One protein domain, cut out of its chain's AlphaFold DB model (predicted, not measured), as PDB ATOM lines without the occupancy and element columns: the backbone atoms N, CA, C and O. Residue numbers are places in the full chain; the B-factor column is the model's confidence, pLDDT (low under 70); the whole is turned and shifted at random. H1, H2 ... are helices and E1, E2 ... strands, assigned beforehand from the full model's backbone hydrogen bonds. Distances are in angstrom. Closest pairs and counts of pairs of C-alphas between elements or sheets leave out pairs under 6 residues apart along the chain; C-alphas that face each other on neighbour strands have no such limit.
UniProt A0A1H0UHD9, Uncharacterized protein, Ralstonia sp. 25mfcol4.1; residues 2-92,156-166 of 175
ATOM      1  N   LYS A   2      53.105  16.116  23.994       88.56
ATOM      2  CA  LYS A   2      51.747  15.853  23.448       88.56
ATOM      3  C   LYS A   2      50.797  17.060  23.527       88.56
ATOM      4  O   LYS A   2      50.195  17.412  22.520       88.56
ATOM      5  N   ARG A   3      50.711  17.716  24.692       91.25
ATOM      6  CA  ARG A   3      49.851  18.898  24.894       91.25
ATOM      7  C   ARG A   3      50.251  20.088  24.021       91.25
ATOM      8  O   ARG A   3      49.394  20.694  23.402       91.25
ATOM      9  N   LEU A   4      51.550  20.362  23.902       89.94
ATOM     10  CA  LEU A   4      52.061  21.427  23.033       89.94
ATOM     11  C   LEU A   4      51.750  21.171  21.559       89.94
ATOM     12  O   LEU A   4      51.263  22.064  20.878       89.94
ATOM     13  N   LYS A   5      51.962  19.939  21.076       91.62
ATOM     14  CA  LYS A   5      51.600  19.559  19.701       91.62
ATOM     15  C   LYS A   5      50.097  19.718  19.451       91.62
ATOM     16  O   LYS A   5      49.712  20.248  18.418       91.62
ATOM     17  N   ALA A   6      49.260  19.317  20.408       92.62
ATOM     18  CA  ALA A   6      47.812  19.518  20.334       92.62
ATOM     19  C   ALA A   6      47.418  21.008  20.341       92.62
ATOM     20  O   ALA A   6      46.449  21.382  19.695       92.62
ATOM     21  N   ALA A   7      48.200  21.857  21.012       91.69
ATOM     22  CA  ALA A   7      48.054  23.311  20.988       91.69
ATOM     23  C   ALA A   7      48.618  23.971  19.708       91.69
ATOM     24  O   ALA A   7      48.654  25.195  19.620       91.69
ATOM     25  N   GLY A   8      49.059  23.182  18.720       92.75
ATOM     26  CA  GLY A   8      49.536  23.677  17.426       92.75
ATOM     27  C   GLY A   8      51.041  23.931  17.340       92.75
ATOM     28  O   GLY A   8      51.492  24.501  16.346       92.75
ATOM     29  N   TRP A   9      51.827  23.500  18.331       93.12
ATOM     30  CA  TRP A   9      53.274  23.714  18.317       93.12
ATOM     31  C   TRP A   9      53.964  23.065  17.113       93.12
ATOM     32  O   TRP A   9      53.761  21.882  16.810       93.12
ATOM     33  N   LYS A  10      54.841  23.854  16.487       91.50
ATOM     34  CA  LYS A  10      55.811  23.480  15.454       91.50
ATOM     35  C   LYS A  10      57.106  24.266  15.716       91.50
ATOM     36  O   LYS A  10      57.007  25.356  16.280       91.50
ATOM     37  N   PRO A  11      58.285  23.771  15.293       89.06
ATOM     38  CA  PRO A  11      59.539  24.508  15.450       89.06
ATOM     39  C   PRO A  11      59.429  25.946  14.927       89.06
ATOM     40  O   PRO A  11      58.963  26.161  13.806       89.06
ATOM     41  N   GLY A  12      59.818  26.920  15.753       85.44
ATOM     42  CA  GLY A  12      59.771  28.351  15.423       85.44
ATOM     43  C   GLY A  12      58.396  29.015  15.577       85.44
ATOM     44  O   GLY A  12      58.282  30.228  15.412       85.44
ATOM     45  N   VAL A  13      57.346  28.263  15.924       89.06
ATOM     46  CA  VAL A  13      56.006  28.812  16.175       89.06
ATOM     47  C   VAL A  13      55.793  29.002  17.672       89.06
ATOM     48  O   VAL A  13      55.666  28.040  18.437       89.06
ATOM     49  N   ARG A  14      55.662  30.268  18.088       91.19
ATOM     50  CA  ARG A  14      55.370  30.617  19.481       91.19
ATOM     51  C   ARG A  14      54.013  30.059  19.898       91.19
ATOM     52  O   ARG A  14      52.971  30.510  19.428       91.19
ATOM     53  N   THR A  15      54.032  29.098  20.812       95.00
ATOM     54  CA  THR A  15      52.837  28.371  21.242       95.00
ATOM     55  C   THR A  15      52.630  28.546  22.733       95.00
ATOM     56  O   THR A  15      53.546  28.338  23.526       95.00
ATOM     57  N   LYS A  16      51.411  28.921  23.117       95.56
ATOM     58  CA  LYS A  16      51.007  29.129  24.508       95.56
ATOM     59  C   LYS A  16      50.274  27.904  25.042       95.56
ATOM     60  O   LYS A  16      49.525  27.255  24.316       95.56
ATOM     61  N   LEU A  17      50.445  27.624  26.329       95.56
ATOM     62  CA  LEU A  17      49.730  26.568  27.039       95.56
ATOM     63  C   LEU A  17      49.145  27.111  28.345       95.56
ATOM     64  O   LEU A  17      49.763  27.951  28.997       95.56
ATOM     65  N   GLY A  18      47.952  26.643  28.721       94.75
ATOM     66  CA  GLY A  18      47.323  26.937  30.016       94.75
ATOM     67  C   GLY A  18      46.751  28.351  30.181       94.75
ATOM     68  O   GLY A  18      46.248  28.684  31.253       94.75
ATOM     69  N   TYR A  19      46.804  29.194  29.149       95.12
ATOM     70  CA  TYR A  19      46.132  30.496  29.146       95.12
ATOM     71  C   TYR A  19      44.626  30.323  28.929       95.12
ATOM     72  O   TYR A  19      44.214  29.494  28.125       95.12
ATOM     73  N   GLY A  20      43.812  31.097  29.654       94.19
ATOM     74  CA  GLY A  20      42.346  31.012  29.596       94.19
ATOM     75  C   GLY A  20      41.732  29.829  30.354       94.19
ATOM     76  O   GLY A  20      40.516  29.717  30.400       94.19
ATOM     77  N   VAL A  21      42.548  28.968  30.971       96.44
ATOM     78  CA  VAL A  21      42.066  27.856  31.802       96.44
ATOM     79  C   VAL A  21      41.508  28.394  33.115       96.44
ATOM     80  O   VAL A  21      42.242  29.023  33.885       96.44
ATOM     81  N   THR A  22      40.231  28.114  33.376       94.56
ATOM     82  CA  THR A  22      39.518  28.588  34.572       94.56
ATOM     83  C   THR A  22      39.214  27.483  35.579       94.56
ATOM     84  O   THR A  22      38.966  27.790  36.737       94.56
ATOM     85  N   ASN A  23      39.235  26.208  35.174       96.44
ATOM     86  CA  ASN A  23      38.946  25.079  36.062       96.44
ATOM     87  C   ASN A  23      39.787  23.834  35.742       96.44
ATOM     88  O   ASN A  23      40.378  23.702  34.665       96.44
ATOM     89  N   ALA A  24      39.838  22.909  36.701       96.50
ATOM     90  CA  ALA A  24      40.667  21.708  36.639       96.50
ATOM     91  C   ALA A  24      40.282  20.748  35.502       96.50
ATOM     92  O   ALA A  24      41.158  20.113  34.921       96.50
ATOM     93  N   MET A  25      39.007  20.693  35.109       95.12
ATOM     94  CA  MET A  25      38.560  19.873  33.977       95.12
ATOM     95  C   MET A  25      39.130  20.382  32.640       95.12
ATOM     96  O   MET A  25      39.583  19.598  31.799       95.12
ATOM     97  N   GLN A  26      39.178  21.701  32.445       96.00
ATOM     98  CA  GLN A  26      39.878  22.298  31.305       96.00
ATOM     99  C   GLN A  26      41.388  22.049  31.394       96.00
ATOM    100  O   GLN A  26      42.018  21.723  30.387       96.00
ATOM    101  N   ALA A  27      41.983  22.155  32.585       96.62
ATOM    102  CA  ALA A  27      43.408  21.879  32.767       96.62
ATOM    103  C   ALA A  27      43.770  20.428  32.401       96.62
ATOM    104  O   ALA A  27      44.721  20.203  31.651       96.62
ATOM    105  N   GLU A  28      42.983  19.453  32.862       95.12
ATOM    106  CA  GLU A  28      43.116  18.013  32.585       95.12
ATOM    107  C   GLU A  28      43.186  17.710  31.082       95.12
ATOM    108  O   GLU A  28      43.975  16.873  30.624       95.12
ATOM    109  N   THR A  29      42.385  18.414  30.286       93.88
ATOM    110  CA  THR A  29      42.282  18.183  28.841       93.88
ATOM    111  C   THR A  29      43.302  18.981  28.029       93.88
ATOM    112  O   THR A  29      43.743  18.507  26.978       93.88
ATOM    113  N   THR A  30      43.744  20.143  28.512       95.38
ATOM    114  CA  THR A  30      44.548  21.075  27.703       95.38
ATOM    115  C   THR A  30      46.008  21.169  28.128       95.38
ATOM    116  O   THR A  30      46.890  21.095  27.275       95.38
ATOM    117  N   CYS A  31      46.296  21.300  29.424       96.19
ATOM    118  CA  CYS A  31      47.618  21.705  29.904       96.19
ATOM    119  C   CYS A  31      48.186  20.847  31.039       96.19
ATOM    120  O   CYS A  31      49.270  21.149  31.533       96.19
ATOM    121  N   GLN A  32      47.509  19.761  31.416       96.00
ATOM    122  CA  GLN A  32      48.042  18.753  32.325       96.00
ATOM    123  C   GLN A  32      49.204  18.001  31.670       96.00
ATOM    124  O   GLN A  32      49.083  17.481  30.551       96.00
ATOM    125  N   VAL A  33      50.331  17.954  32.379       94.81
ATOM    126  CA  VAL A  33      51.589  17.377  31.888       94.81
ATOM    127  C   VAL A  33      52.167  16.304  32.798       94.81
ATOM    128  O   VAL A  33      52.916  15.466  32.304       94.81
ATOM    129  N   ASN A  34      51.841  16.314  34.092       94.38
ATOM    130  CA  ASN A  34      52.345  15.321  35.036       94.38
ATOM    131  C   ASN A  34      51.341  15.050  36.167       94.38
ATOM    132  O   ASN A  34      50.369  15.797  36.330       94.38
ATOM    133  N   TYR A  35      51.531  13.966  36.907       94.62
ATOM    134  CA  TYR A  35      50.711  13.611  38.059       94.62
ATOM    135  C   TYR A  35      51.527  12.830  39.090       94.62
ATOM    136  O   TYR A  35      52.558  12.246  38.768       94.62
ATOM    137  N   SER A  36      51.037  12.819  40.322       91.94
ATOM    138  CA  SER A  36      51.529  11.986  41.410       91.94
ATOM    139  C   SER A  36      50.341  11.348  42.115       91.94
ATOM    140  O   SER A  36      49.316  11.997  42.329       91.94
ATOM    141  N   ILE A  37      50.471  10.071  42.453       88.81
ATOM    142  CA  ILE A  37      49.479   9.348  43.246       88.81
ATOM    143  C   ILE A  37      49.780   9.615  44.720       88.81
ATOM    144  O   ILE A  37      50.945   9.627  45.120       88.81
ATOM    145  N   PHE A  38      48.743   9.802  45.528       86.12
ATOM    146  CA  PHE A  38      48.865   9.855  46.981       86.12
ATOM    147  C   PHE A  38      47.835   8.942  47.643       86.12
ATOM    148  O   PHE A  38      46.809   8.605  47.047       86.12
ATOM    149  N   GLY A  39      48.116   8.576  48.890       79.94
ATOM    150  CA  GLY A  39      47.262   7.702  49.677       79.94
ATOM    151  C   GLY A  39      47.524   6.215  49.431       79.94
ATOM    152  O   GLY A  39      47.680   5.739  48.304       79.94
ATOM    153  N   ALA A  40      47.531   5.449  50.511       75.56
ATOM    154  CA  ALA A  40      47.588   3.998  50.518       75.56
ATOM    155  C   ALA A  40      46.644   3.443  51.585       75.56
ATOM    156  O   ALA A  40      46.428   4.049  52.625       75.56
ATOM    157  N   TYR A  41      46.125   2.226  51.384       69.88
ATOM    158  CA  TYR A  41      45.167   1.615  52.324       69.88
ATOM    159  C   TYR A  41      45.679   1.548  53.776       69.88
ATOM    160  O   TYR A  41      44.884   1.570  54.722       69.88
ATOM    161  N   ARG A  42      47.005   1.478  53.939       71.25
ATOM    162  CA  ARG A  42      47.710   1.391  55.222       71.25
ATOM    163  C   ARG A  42      48.118   2.744  55.810       71.25
ATOM    164  O   ARG A  42      48.669   2.749  56.905       71.25
ATOM    165  N   ASP A  43      47.849   3.851  55.126       74.88
ATOM    166  CA  ASP A  43      48.171   5.178  55.645       74.88
ATOM    167  C   ASP A  43      47.348   5.494  56.896       74.88
ATOM    168  O   ASP A  43      46.233   4.980  57.102       74.88
ATOM    169  N   THR A  44      47.924   6.357  57.736       78.88
ATOM    170  CA  THR A  44      47.285   6.882  58.940       78.88
ATOM    171  C   THR A  44      45.933   7.490  58.586       78.88
ATOM    172  O   THR A  44      45.814   8.282  57.654       78.88
ATOM    173  N   PHE A  45      44.904   7.112  59.342       72.19
ATOM    174  CA  PHE A  45      43.566   7.656  59.162       72.19
ATOM    175  C   PHE A  45      43.543   9.113  59.643       72.19
ATOM    176  O   PHE A  45      43.527   9.371  60.843       72.19
ATOM    177  N   ASN A  46      43.603  10.045  58.699       77.25
ATOM    178  CA  ASN A  46      43.465  11.484  58.905       77.25
ATOM    179  C   ASN A  46      42.338  12.030  58.013       77.25
ATOM    180  O   ASN A  46      41.751  11.284  57.229       77.25
ATOM    181  N   ASP A  47      42.054  13.325  58.108       80.31
ATOM    182  CA  ASP A  47      40.946  13.951  57.377       80.31
ATOM    183  C   ASP A  47      41.083  13.790  55.856       80.31
ATOM    184  O   ASP A  47      40.108  13.485  55.175       80.31
ATOM    185  N   LEU A  48      42.306  13.904  55.318       77.00
ATOM    186  CA  LEU A  48      42.571  13.693  53.891       77.00
ATOM    187  C   LEU A  48      42.288  12.243  53.472       77.00
ATOM    188  O   LEU A  48      41.662  12.002  52.439       77.00
ATOM    189  N   PHE A  49      42.715  11.275  54.286       75.44
ATOM    190  CA  PHE A  49      42.424   9.864  54.069       75.44
ATOM    191  C   PHE A  49      40.916   9.586  54.170       75.44
ATOM    192  O   PHE A  49      40.383   8.817  53.377       75.44
ATOM    193  N   GLY A  50      40.218  10.196  55.129       71.31
ATOM    194  CA  GLY A  50      38.772  10.041  55.295       71.31
ATOM    195  C   GLY A  50      37.967  10.649  54.145       71.31
ATOM    196  O   GLY A  50      36.935  10.099  53.775       71.31
ATOM    197  N   ALA A  51      38.452  11.750  53.567       76.75
ATOM    198  CA  ALA A  51      37.778  12.453  52.480       76.75
ATOM    199  C   ALA A  51      38.043  11.837  51.098       76.75
ATOM    200  O   ALA A  51      37.113  11.710  50.308       76.75
ATOM    201  N   ILE A  52      39.300  11.485  50.800       79.06
ATOM    202  CA  ILE A  52      39.732  11.076  49.450       79.06
ATOM    203  C   ILE A  52      40.322   9.657  49.441       79.06
ATOM    204  O   ILE A  52      40.211   8.952  48.449       79.06
ATOM    205  N   ASN A  53      40.913   9.191  50.549       76.19
ATOM    206  CA  ASN A  53      41.611   7.899  50.685       76.19
ATOM    207  C   ASN A  53      42.818   7.747  49.742       76.19
ATOM    208  O   ASN A  53      43.958   7.800  50.205       76.19
ATOM    209  N   LYS A  54      42.579   7.586  48.438       80.88
ATOM    210  CA  LYS A  54      43.595   7.533  47.386       80.88
ATOM    211  C   LYS A  54      43.204   8.479  46.270       80.88
ATOM    212  O   LYS A  54      42.080   8.425  45.800       80.88
ATOM    213  N   GLY A  55      44.143   9.288  45.807       84.69
ATOM    214  CA  GLY A  55      43.854  10.262  44.764       84.69
ATOM    215  C   GLY A  55      45.064  10.593  43.912       84.69
ATOM    216  O   GLY A  55      46.160  10.043  44.066       84.69
ATOM    217  N   LEU A  56      44.849  11.521  42.984       90.56
ATOM    218  CA  LEU A  56      45.870  12.007  42.068       90.56
ATOM    219  C   LEU A  56      46.050  13.507  42.264       90.56
ATOM    220  O   LEU A  56      45.138  14.280  41.973       90.56
ATOM    221  N   PHE A  57      47.253  13.930  42.644       92.88
ATOM    222  CA  PHE A  57      47.670  15.303  42.391       92.88
ATOM    223  C   PHE A  57      48.137  15.423  40.953       92.88
ATOM    224  O   PHE A  57      48.892  14.593  40.445       92.88
ATOM    225  N   LYS A  58      47.697  16.474  40.278       95.81
ATOM    226  CA  LYS A  58      48.000  16.721  38.878       95.81
ATOM    227  C   LYS A  58      48.652  18.071  38.704       95.81
ATOM    228  O   LYS A  58      48.291  19.046  39.354       95.81
ATOM    229  N   LEU A  59      49.609  18.091  37.785       95.94
ATOM    230  CA  LEU A  59      50.379  19.259  37.408       95.94
ATOM    231  C   LEU A  59      49.952  19.726  36.023       95.94
ATOM    232  O   LEU A  59      50.064  18.993  35.032       95.94
ATOM    233  N   ALA A  60      49.488  20.964  35.972       96.69
ATOM    234  CA  ALA A  60      49.219  21.729  34.772       96.69
ATOM    235  C   ALA A  60      50.254  22.843  34.612       96.69
ATOM    236  O   ALA A  60      50.784  23.354  35.594       96.69
ATOM    237  N   LEU A  61      50.539  23.242  33.374       96.00
ATOM    238  CA  LEU A  61      51.462  24.344  33.104       96.00
ATOM    239  C   LEU A  61      50.753  25.512  32.437       96.00
ATOM    240  O   LEU A  61      49.927  25.329  31.541       96.00
ATOM    241  N   LYS A  62      51.155  26.717  32.835       97.00
ATOM    242  CA  LYS A  62      50.897  27.957  32.110       97.00
ATOM    243  C   LYS A  62      52.230  28.526  31.653       97.00
ATOM    244  O   LYS A  62      53.112  28.745  32.479       97.00
ATOM    245  N   GLY A  63      52.385  28.742  30.357       95.44
ATOM    246  CA  GLY A  63      53.673  29.127  29.787       95.44
ATOM    247  C   GLY A  63      53.651  29.161  28.269       95.44
ATOM    248  O   GLY A  63      52.594  28.995  27.650       95.44
ATOM    249  N   GLN A  64      54.808  29.383  27.663       95.31
ATOM    250  CA  GLN A  64      54.924  29.494  26.212       95.31
ATOM    251  C   GLN A  64      56.265  28.985  25.698       95.31
ATOM    252  O   GLN A  64      57.255  28.967  26.423       95.31
ATOM    253  N   THR A  65      56.307  28.595  24.426       94.50
ATOM    254  CA  THR A  65      57.594  28.366  23.771       94.50
ATOM    255  C   THR A  65      58.327  29.683  23.543       94.50
ATOM    256  O   THR A  65      57.725  30.730  23.276       94.50
ATOM    257  N   THR A  66      59.641  29.634  23.693       91.69
ATOM    258  CA  THR A  66      60.551  30.746  23.443       91.69
ATOM    259  C   THR A  66      61.900  30.193  23.003       91.69
ATOM    260  O   THR A  66      62.180  29.007  23.171       91.69
ATOM    261  N   GLU A  67      62.743  31.038  22.436       90.19
ATOM    262  CA  GLU A  67      64.131  30.683  22.180       90.19
ATOM    263  C   GLU A  67      64.961  30.907  23.449       90.19
ATOM    264  O   GLU A  67      64.803  31.913  24.143       90.19
ATOM    265  N   SER A  68      65.817  29.944  23.785       85.75
ATOM    266  CA  SER A  68      66.755  30.059  24.894       85.75
ATOM    267  C   SER A  68      67.858  31.049  24.521       85.75
ATOM    268  O   SER A  68      68.607  30.768  23.585       85.75
ATOM    269  N   PRO A  69      68.054  32.139  25.281       79.81
ATOM    270  CA  PRO A  69      69.112  33.105  24.987       79.81
ATOM    271  C   PRO A  69      70.525  32.530  25.183       79.81
ATOM    272  O   PRO A  69      71.481  33.074  24.649       79.81
ATOM    273  N   ILE A  70      70.665  31.427  25.931       82.75
ATOM    274  CA  ILE A  70      71.958  30.773  26.200       82.75
ATOM    275  C   ILE A  70      72.309  29.779  25.092       82.75
ATOM    276  O   ILE A  70      73.454  29.689  24.666       82.75
ATOM    277  N   THR A  71      71.330  28.987  24.649       85.06
ATOM    278  CA  THR A  71      71.592  27.844  23.758       85.06
ATOM    279  C   THR A  71      71.100  28.050  22.328       85.06
ATOM    280  O   THR A  71      71.390  27.209  21.480       85.06
ATOM    281  N   GLY A  72      70.313  29.100  22.060       84.38
ATOM    282  CA  GLY A  72      69.608  29.305  20.786       84.38
ATOM    283  C   GLY A  72      68.557  28.228  20.484       84.38
ATOM    284  O   GLY A  72      68.023  28.147  19.383       84.38
ATOM    285  N   ARG A  73      68.277  27.327  21.438       88.25
ATOM    286  CA  ARG A  73      67.317  26.233  21.259       88.25
ATOM    287  C   ARG A  73      65.936  26.659  21.709       88.25
ATOM    288  O   ARG A  73      65.791  27.387  22.687       88.25
ATOM    289  N   GLU A  74      64.913  26.133  21.049       89.50
ATOM    290  CA  GLU A  74      63.542  26.315  21.506       89.50
ATOM    291  C   GLU A  74      63.328  25.600  22.847       89.50
ATOM    292  O   GLU A  74      63.587  24.402  22.998       89.50
ATOM    293  N   VAL A  75      62.846  26.353  23.827       91.81
ATOM    294  CA  VAL A  75      62.505  25.896  25.172       91.81
ATOM    295  C   VAL A  75      61.060  26.266  25.484       91.81
ATOM    296  O   VAL A  75      60.455  27.113  24.828       91.81
ATOM    297  N   PHE A  76      60.482  25.620  26.492       91.75
ATOM    298  CA  PHE A  76      59.186  26.017  27.030       91.75
ATOM    299  C   PHE A  76      59.399  26.748  28.351       91.75
ATOM    300  O   PHE A  76      59.811  26.145  29.340       91.75
ATOM    301  N   GLU A  77      59.119  28.044  28.350       92.25
ATOM    302  CA  GLU A  77      59.194  28.891  29.530       92.25
ATOM    303  C   GLU A  77      57.927  28.705  30.370       92.25
ATOM    304  O   GLU A  77      56.800  28.909  29.903       92.25
ATOM    305  N   ILE A  78      58.112  28.276  31.618       93.81
ATOM    306  CA  ILE A  78      57.024  28.066  32.570       93.81
ATOM    307  C   ILE A  78      56.786  29.378  33.306       93.81
ATOM    308  O   ILE A  78      57.689  29.899  33.945       93.81
ATOM    309  N   HIS A  79      55.560  29.891  33.247       95.19
ATOM    310  CA  HIS A  79      55.162  31.090  33.988       95.19
ATOM    311  C   HIS A  79      54.432  30.735  35.282       95.19
ATOM    312  O   HIS A  79      54.601  31.417  36.285       95.19
ATOM    313  N   LYS A  80      53.590  29.692  35.263       96.44
ATOM    314  CA  LYS A  80      52.920  29.159  36.459       96.44
ATOM    315  C   LYS A  80      52.788  27.645  36.401       96.44
ATOM    316  O   LYS A  80      52.582  27.068  35.327       96.44
ATOM    317  N   ILE A  81      52.824  27.033  37.574       96.56
ATOM    318  CA  ILE A  81      52.515  25.622  37.788       96.56
ATOM    319  C   ILE A  81      51.147  25.559  38.469       96.56
ATOM    320  O   ILE A  81      50.916  26.209  39.484       96.56
ATOM    321  N   GLY A  82      50.217  24.832  37.865       96.62
ATOM    322  CA  GLY A  82      48.891  24.568  38.409       96.62
ATOM    323  C   GLY A  82      48.877  23.214  39.097       96.62
ATOM    324  O   GLY A  82      49.249  22.220  38.474       96.62
ATOM    325  N   ILE A  83      48.431  23.165  40.346       96.38
ATOM    326  CA  ILE A  83      48.280  21.939  41.131       96.38
ATOM    327  C   ILE A  83      46.795  21.752  41.429       96.38
ATOM    328  O   ILE A  83      46.138  22.682  41.894       96.38
ATOM    329  N   TYR A  84      46.259  20.568  41.158       95.69
ATOM    330  CA  TYR A  84      44.884  20.213  41.518       95.69
ATOM    331  C   TYR A  84      44.776  18.722  41.828       95.69
ATOM    332  O   TYR A  84      45.594  17.921  41.372       95.69
ATOM    333  N   CYS A  85      43.766  18.349  42.605       93.44
ATOM    334  CA  CYS A  85      43.409  16.968  42.877       93.44
ATOM    335  C   CYS A  85      42.336  16.503  41.889       93.44
ATOM    336  O   CYS A  85      41.396  17.241  41.580       93.44
ATOM    337  N   ARG A  86      42.471  15.267  41.415       90.25
ATOM    338  CA  ARG A  86      41.415  14.534  40.719       90.25
ATOM    339  C   ARG A  86      41.195  13.213  41.437       90.25
ATOM    340  O   ARG A  86      42.162  12.502  41.709       90.25
ATOM    341  N   ASP A  87      39.932  12.877  41.636       85.94
ATOM    342  CA  ASP A  87      39.511  11.556  42.077       85.94
ATOM    343  C   ASP A  87      38.407  10.999  41.168       85.94
ATOM    344  O   ASP A  87      37.741  11.742  40.426       85.94
ATOM    345  N   THR A  88      38.261   9.680  41.174       84.44
ATOM    346  CA  THR A  88      37.200   8.954  40.486       84.44
ATOM    347  C   THR A  88      36.312   8.327  41.551       84.44
ATOM    348  O   THR A  88      36.685   7.374  42.226       84.44
ATOM    349  N   TYR A  89      35.118   8.889  41.733       79.81
ATOM    350  CA  TYR A  89      34.106   8.245  42.553       79.81
ATOM    351  C   TYR A  89      33.388   7.232  41.667       79.81
ATOM    352  O   TYR A  89      32.368   7.533  41.043       79.81
ATOM    353  N   ASP A  90      34.004   6.064  41.526       81.62
ATOM    354  CA  ASP A  90      33.484   4.952  40.748       81.62
ATOM    355  C   ASP A  90      33.359   3.692  41.603       81.62
ATOM    356  O   ASP A  90      34.083   3.474  42.575       81.62
ATOM    357  N   PHE A  91      32.401   2.852  41.229       78.81
ATOM    358  CA  PHE A  91      32.137   1.586  41.909       78.81
ATOM    359  C   PHE A  91      32.773   0.424  41.135       78.81
ATOM    360  O   PHE A  91      32.117  -0.582  40.842       78.81
ATOM    361  N   GLY A  92      34.025   0.612  40.703       76.12
ATOM    362  CA  GLY A  92      34.783  -0.287  39.832       76.12
ATOM    363  C   GLY A  92      36.031  -0.868  40.499       76.12
ATOM    364  O   GLY A  92      37.128  -0.742  39.963       76.12
ATOM    365  N   PHE A 156      31.286   9.400  38.953       86.62
ATOM    366  CA  PHE A 156      31.637  10.777  38.626       86.62
ATOM    367  C   PHE A 156      33.093  11.087  38.945       86.62
ATOM    368  O   PHE A 156      33.744  10.457  39.774       86.62
ATOM    369  N   TYR A 157      33.612  12.097  38.255       87.69
ATOM    370  CA  TYR A 157      34.921  12.653  38.553       87.69
ATOM    371  C   TYR A 157      34.779  13.813  39.519       87.69
ATOM    372  O   TYR A 157      33.958  14.707  39.304       87.69
ATOM    373  N   VAL A 158      35.628  13.826  40.538       88.62
ATOM    374  CA  VAL A 158      35.757  14.959  41.447       88.62
ATOM    375  C   VAL A 158      37.052  15.674  41.114       88.62
ATOM    376  O   VAL A 158      38.113  15.059  41.004       88.62
ATOM    377  N   PHE A 159      36.957  16.985  40.944       92.38
ATOM    378  CA  PHE A 159      38.106  17.853  40.765       92.38
ATOM    379  C   PHE A 159      38.124  18.886  41.882       92.38
ATOM    380  O   PHE A 159      37.084  19.458  42.207       92.38
ATOM    381  N   SER A 160      39.305  19.153  42.432       92.88
ATOM    382  CA  SER A 160      39.505  20.362  43.226       92.88
ATOM    383  C   SER A 160      39.622  21.590  42.321       92.88
ATOM    384  O   SER A 160      39.811  21.483  41.104       92.88
ATOM    385  N   ASP A 161      39.639  22.765  42.940       96.25
ATOM    386  CA  ASP A 161      40.150  23.969  42.296       96.25
ATOM    387  C   ASP A 161      41.637  23.830  41.940       96.25
ATOM    388  O   ASP A 161      42.348  22.948  42.439       96.25
ATOM    389  N   ILE A 162      42.110  24.714  41.057       97.44
ATOM    390  CA  ILE A 162      43.521  24.777  40.678       97.44
ATOM    391  C   ILE A 162      44.235  25.807  41.543       97.44
ATOM    392  O   ILE A 162      43.953  27.004  41.461       97.44
ATOM    393  N   LEU A 163      45.251  25.357  42.271       96.94
ATOM    394  CA  LEU A 163      46.235  26.233  42.884       96.94
ATOM    395  C   LEU A 163      47.306  26.596  41.849       96.94
ATOM    396  O   LEU A 163      48.090  25.746  41.435       96.94
ATOM    397  N   TRP A 164      47.348  27.860  41.427       96.62
ATOM    398  CA  TRP A 164      48.394  28.374  40.539       96.62
ATOM    399  C   TRP A 164      49.518  29.017  41.345       96.62
ATOM    400  O   TRP A 164      49.306  30.046  41.980       96.62
ATOM    401  N   ILE A 165      50.719  28.459  41.242       95.69
ATOM    402  CA  ILE A 165      51.933  28.973  41.880       95.69
ATOM    403  C   ILE A 165      52.930  29.456  40.831       95.69
ATOM    404  O   ILE A 165      52.945  28.978  39.691       95.69
ATOM    405  N   GLU A 166      53.759  30.418  41.215       93.81
ATOM    406  CA  GLU A 166      54.900  30.839  40.407       93.81
ATOM    407  C   GLU A 166      56.039  29.823  40.572       93.81
ATOM    408  O   GLU A 166      56.234  29.291  41.669       93.81
TER     409      GLU A 166
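Overview. This is residues 2 to 92 and 156 to 166 of the 175 residues of an uncharacterized protein of Ralstonia sp. 25mfcol4.1 (UniProt A0A1H0UHD9). A long, twisted hairpin of E2 and E3 makes the long axis, and the sheet built on it curls round one short helix, H2. E1 lies beside E2, E4 and E5 lie beside E3 on its far side from E2, H1 only grazes the sheet, and H3 sits beyond one end. The printed part has 102 residues, of mixed class, with three named helices and five named strands; along the chain H1 and H2 come first, then E1, then H3, and after it the other four strands, and in the branched sheet the neighbour pairs E1 and E2, E2 and E3, E3 and E4, and E3 and E5 are each antiparallel. It is loose, with a radius of gyration of the C-alphas of 16.6 A, and spans 51 by 27 by 21 A.

Arrangement. E2, residues 55 to 67, and E3, residues 74 to 89, form an antiparallel hairpin at 163 degrees, with N 58 and O 84 2.8 A apart. E3 bends by 73 degrees at residue 79. E1, residues 32 to 38, is antiparallel to E2, with N 36 and O 57 at 2.8 A. E4, residues 156 to 159, pairs antiparallel with E3, N 87 and O 158 at 2.9 A, and E5, residues 163 to 165, likewise, N 83 and O 163 at 2.8 A. Residues 16 to 17 pair antiparallel with residues 63 to 64 of E2. The sheet curls round H2, residues 24 to 30; the closest C-alphas of H2 and E2 are those of Ala 27 and Ala 60, 6.1 A apart. H1, residues 2 to 6, is close to but not clearly touching H2, the C-alphas of Arg 3 and Thr 30 being 6.4 A apart. H3, residues 47 to 51, is not on the sheet. In H1, H2 and H3 every O i to N i+4 pair is within hydrogen-bond range.

Along the chain. E3 is 40.4 A long, from C-alpha 74 at (63.542, 26.315, 21.506) to C-alpha 89 at (34.106, 8.245, 42.553). E2 measures 36.6 A, E1 17.2 A, H2 and E4 9.8 A each, E5 6.4 A, H1 6.2 A and H3 6.0 A. H1 begins at C-alpha 2, (51.747, 15.853, 23.448).

Size, cuts and confidence. The C-alphas farthest apart, of Ile 70 and Phe 91, are 51.8 A apart. Residues 93 to 155 are not printed, and C-alphas 92 and 156 are 11.6 A apart across the cut. H1 to H2 is a long link of 17 residues. Mean pLDDT of the printed part is 89.4, with residue 41 under 70.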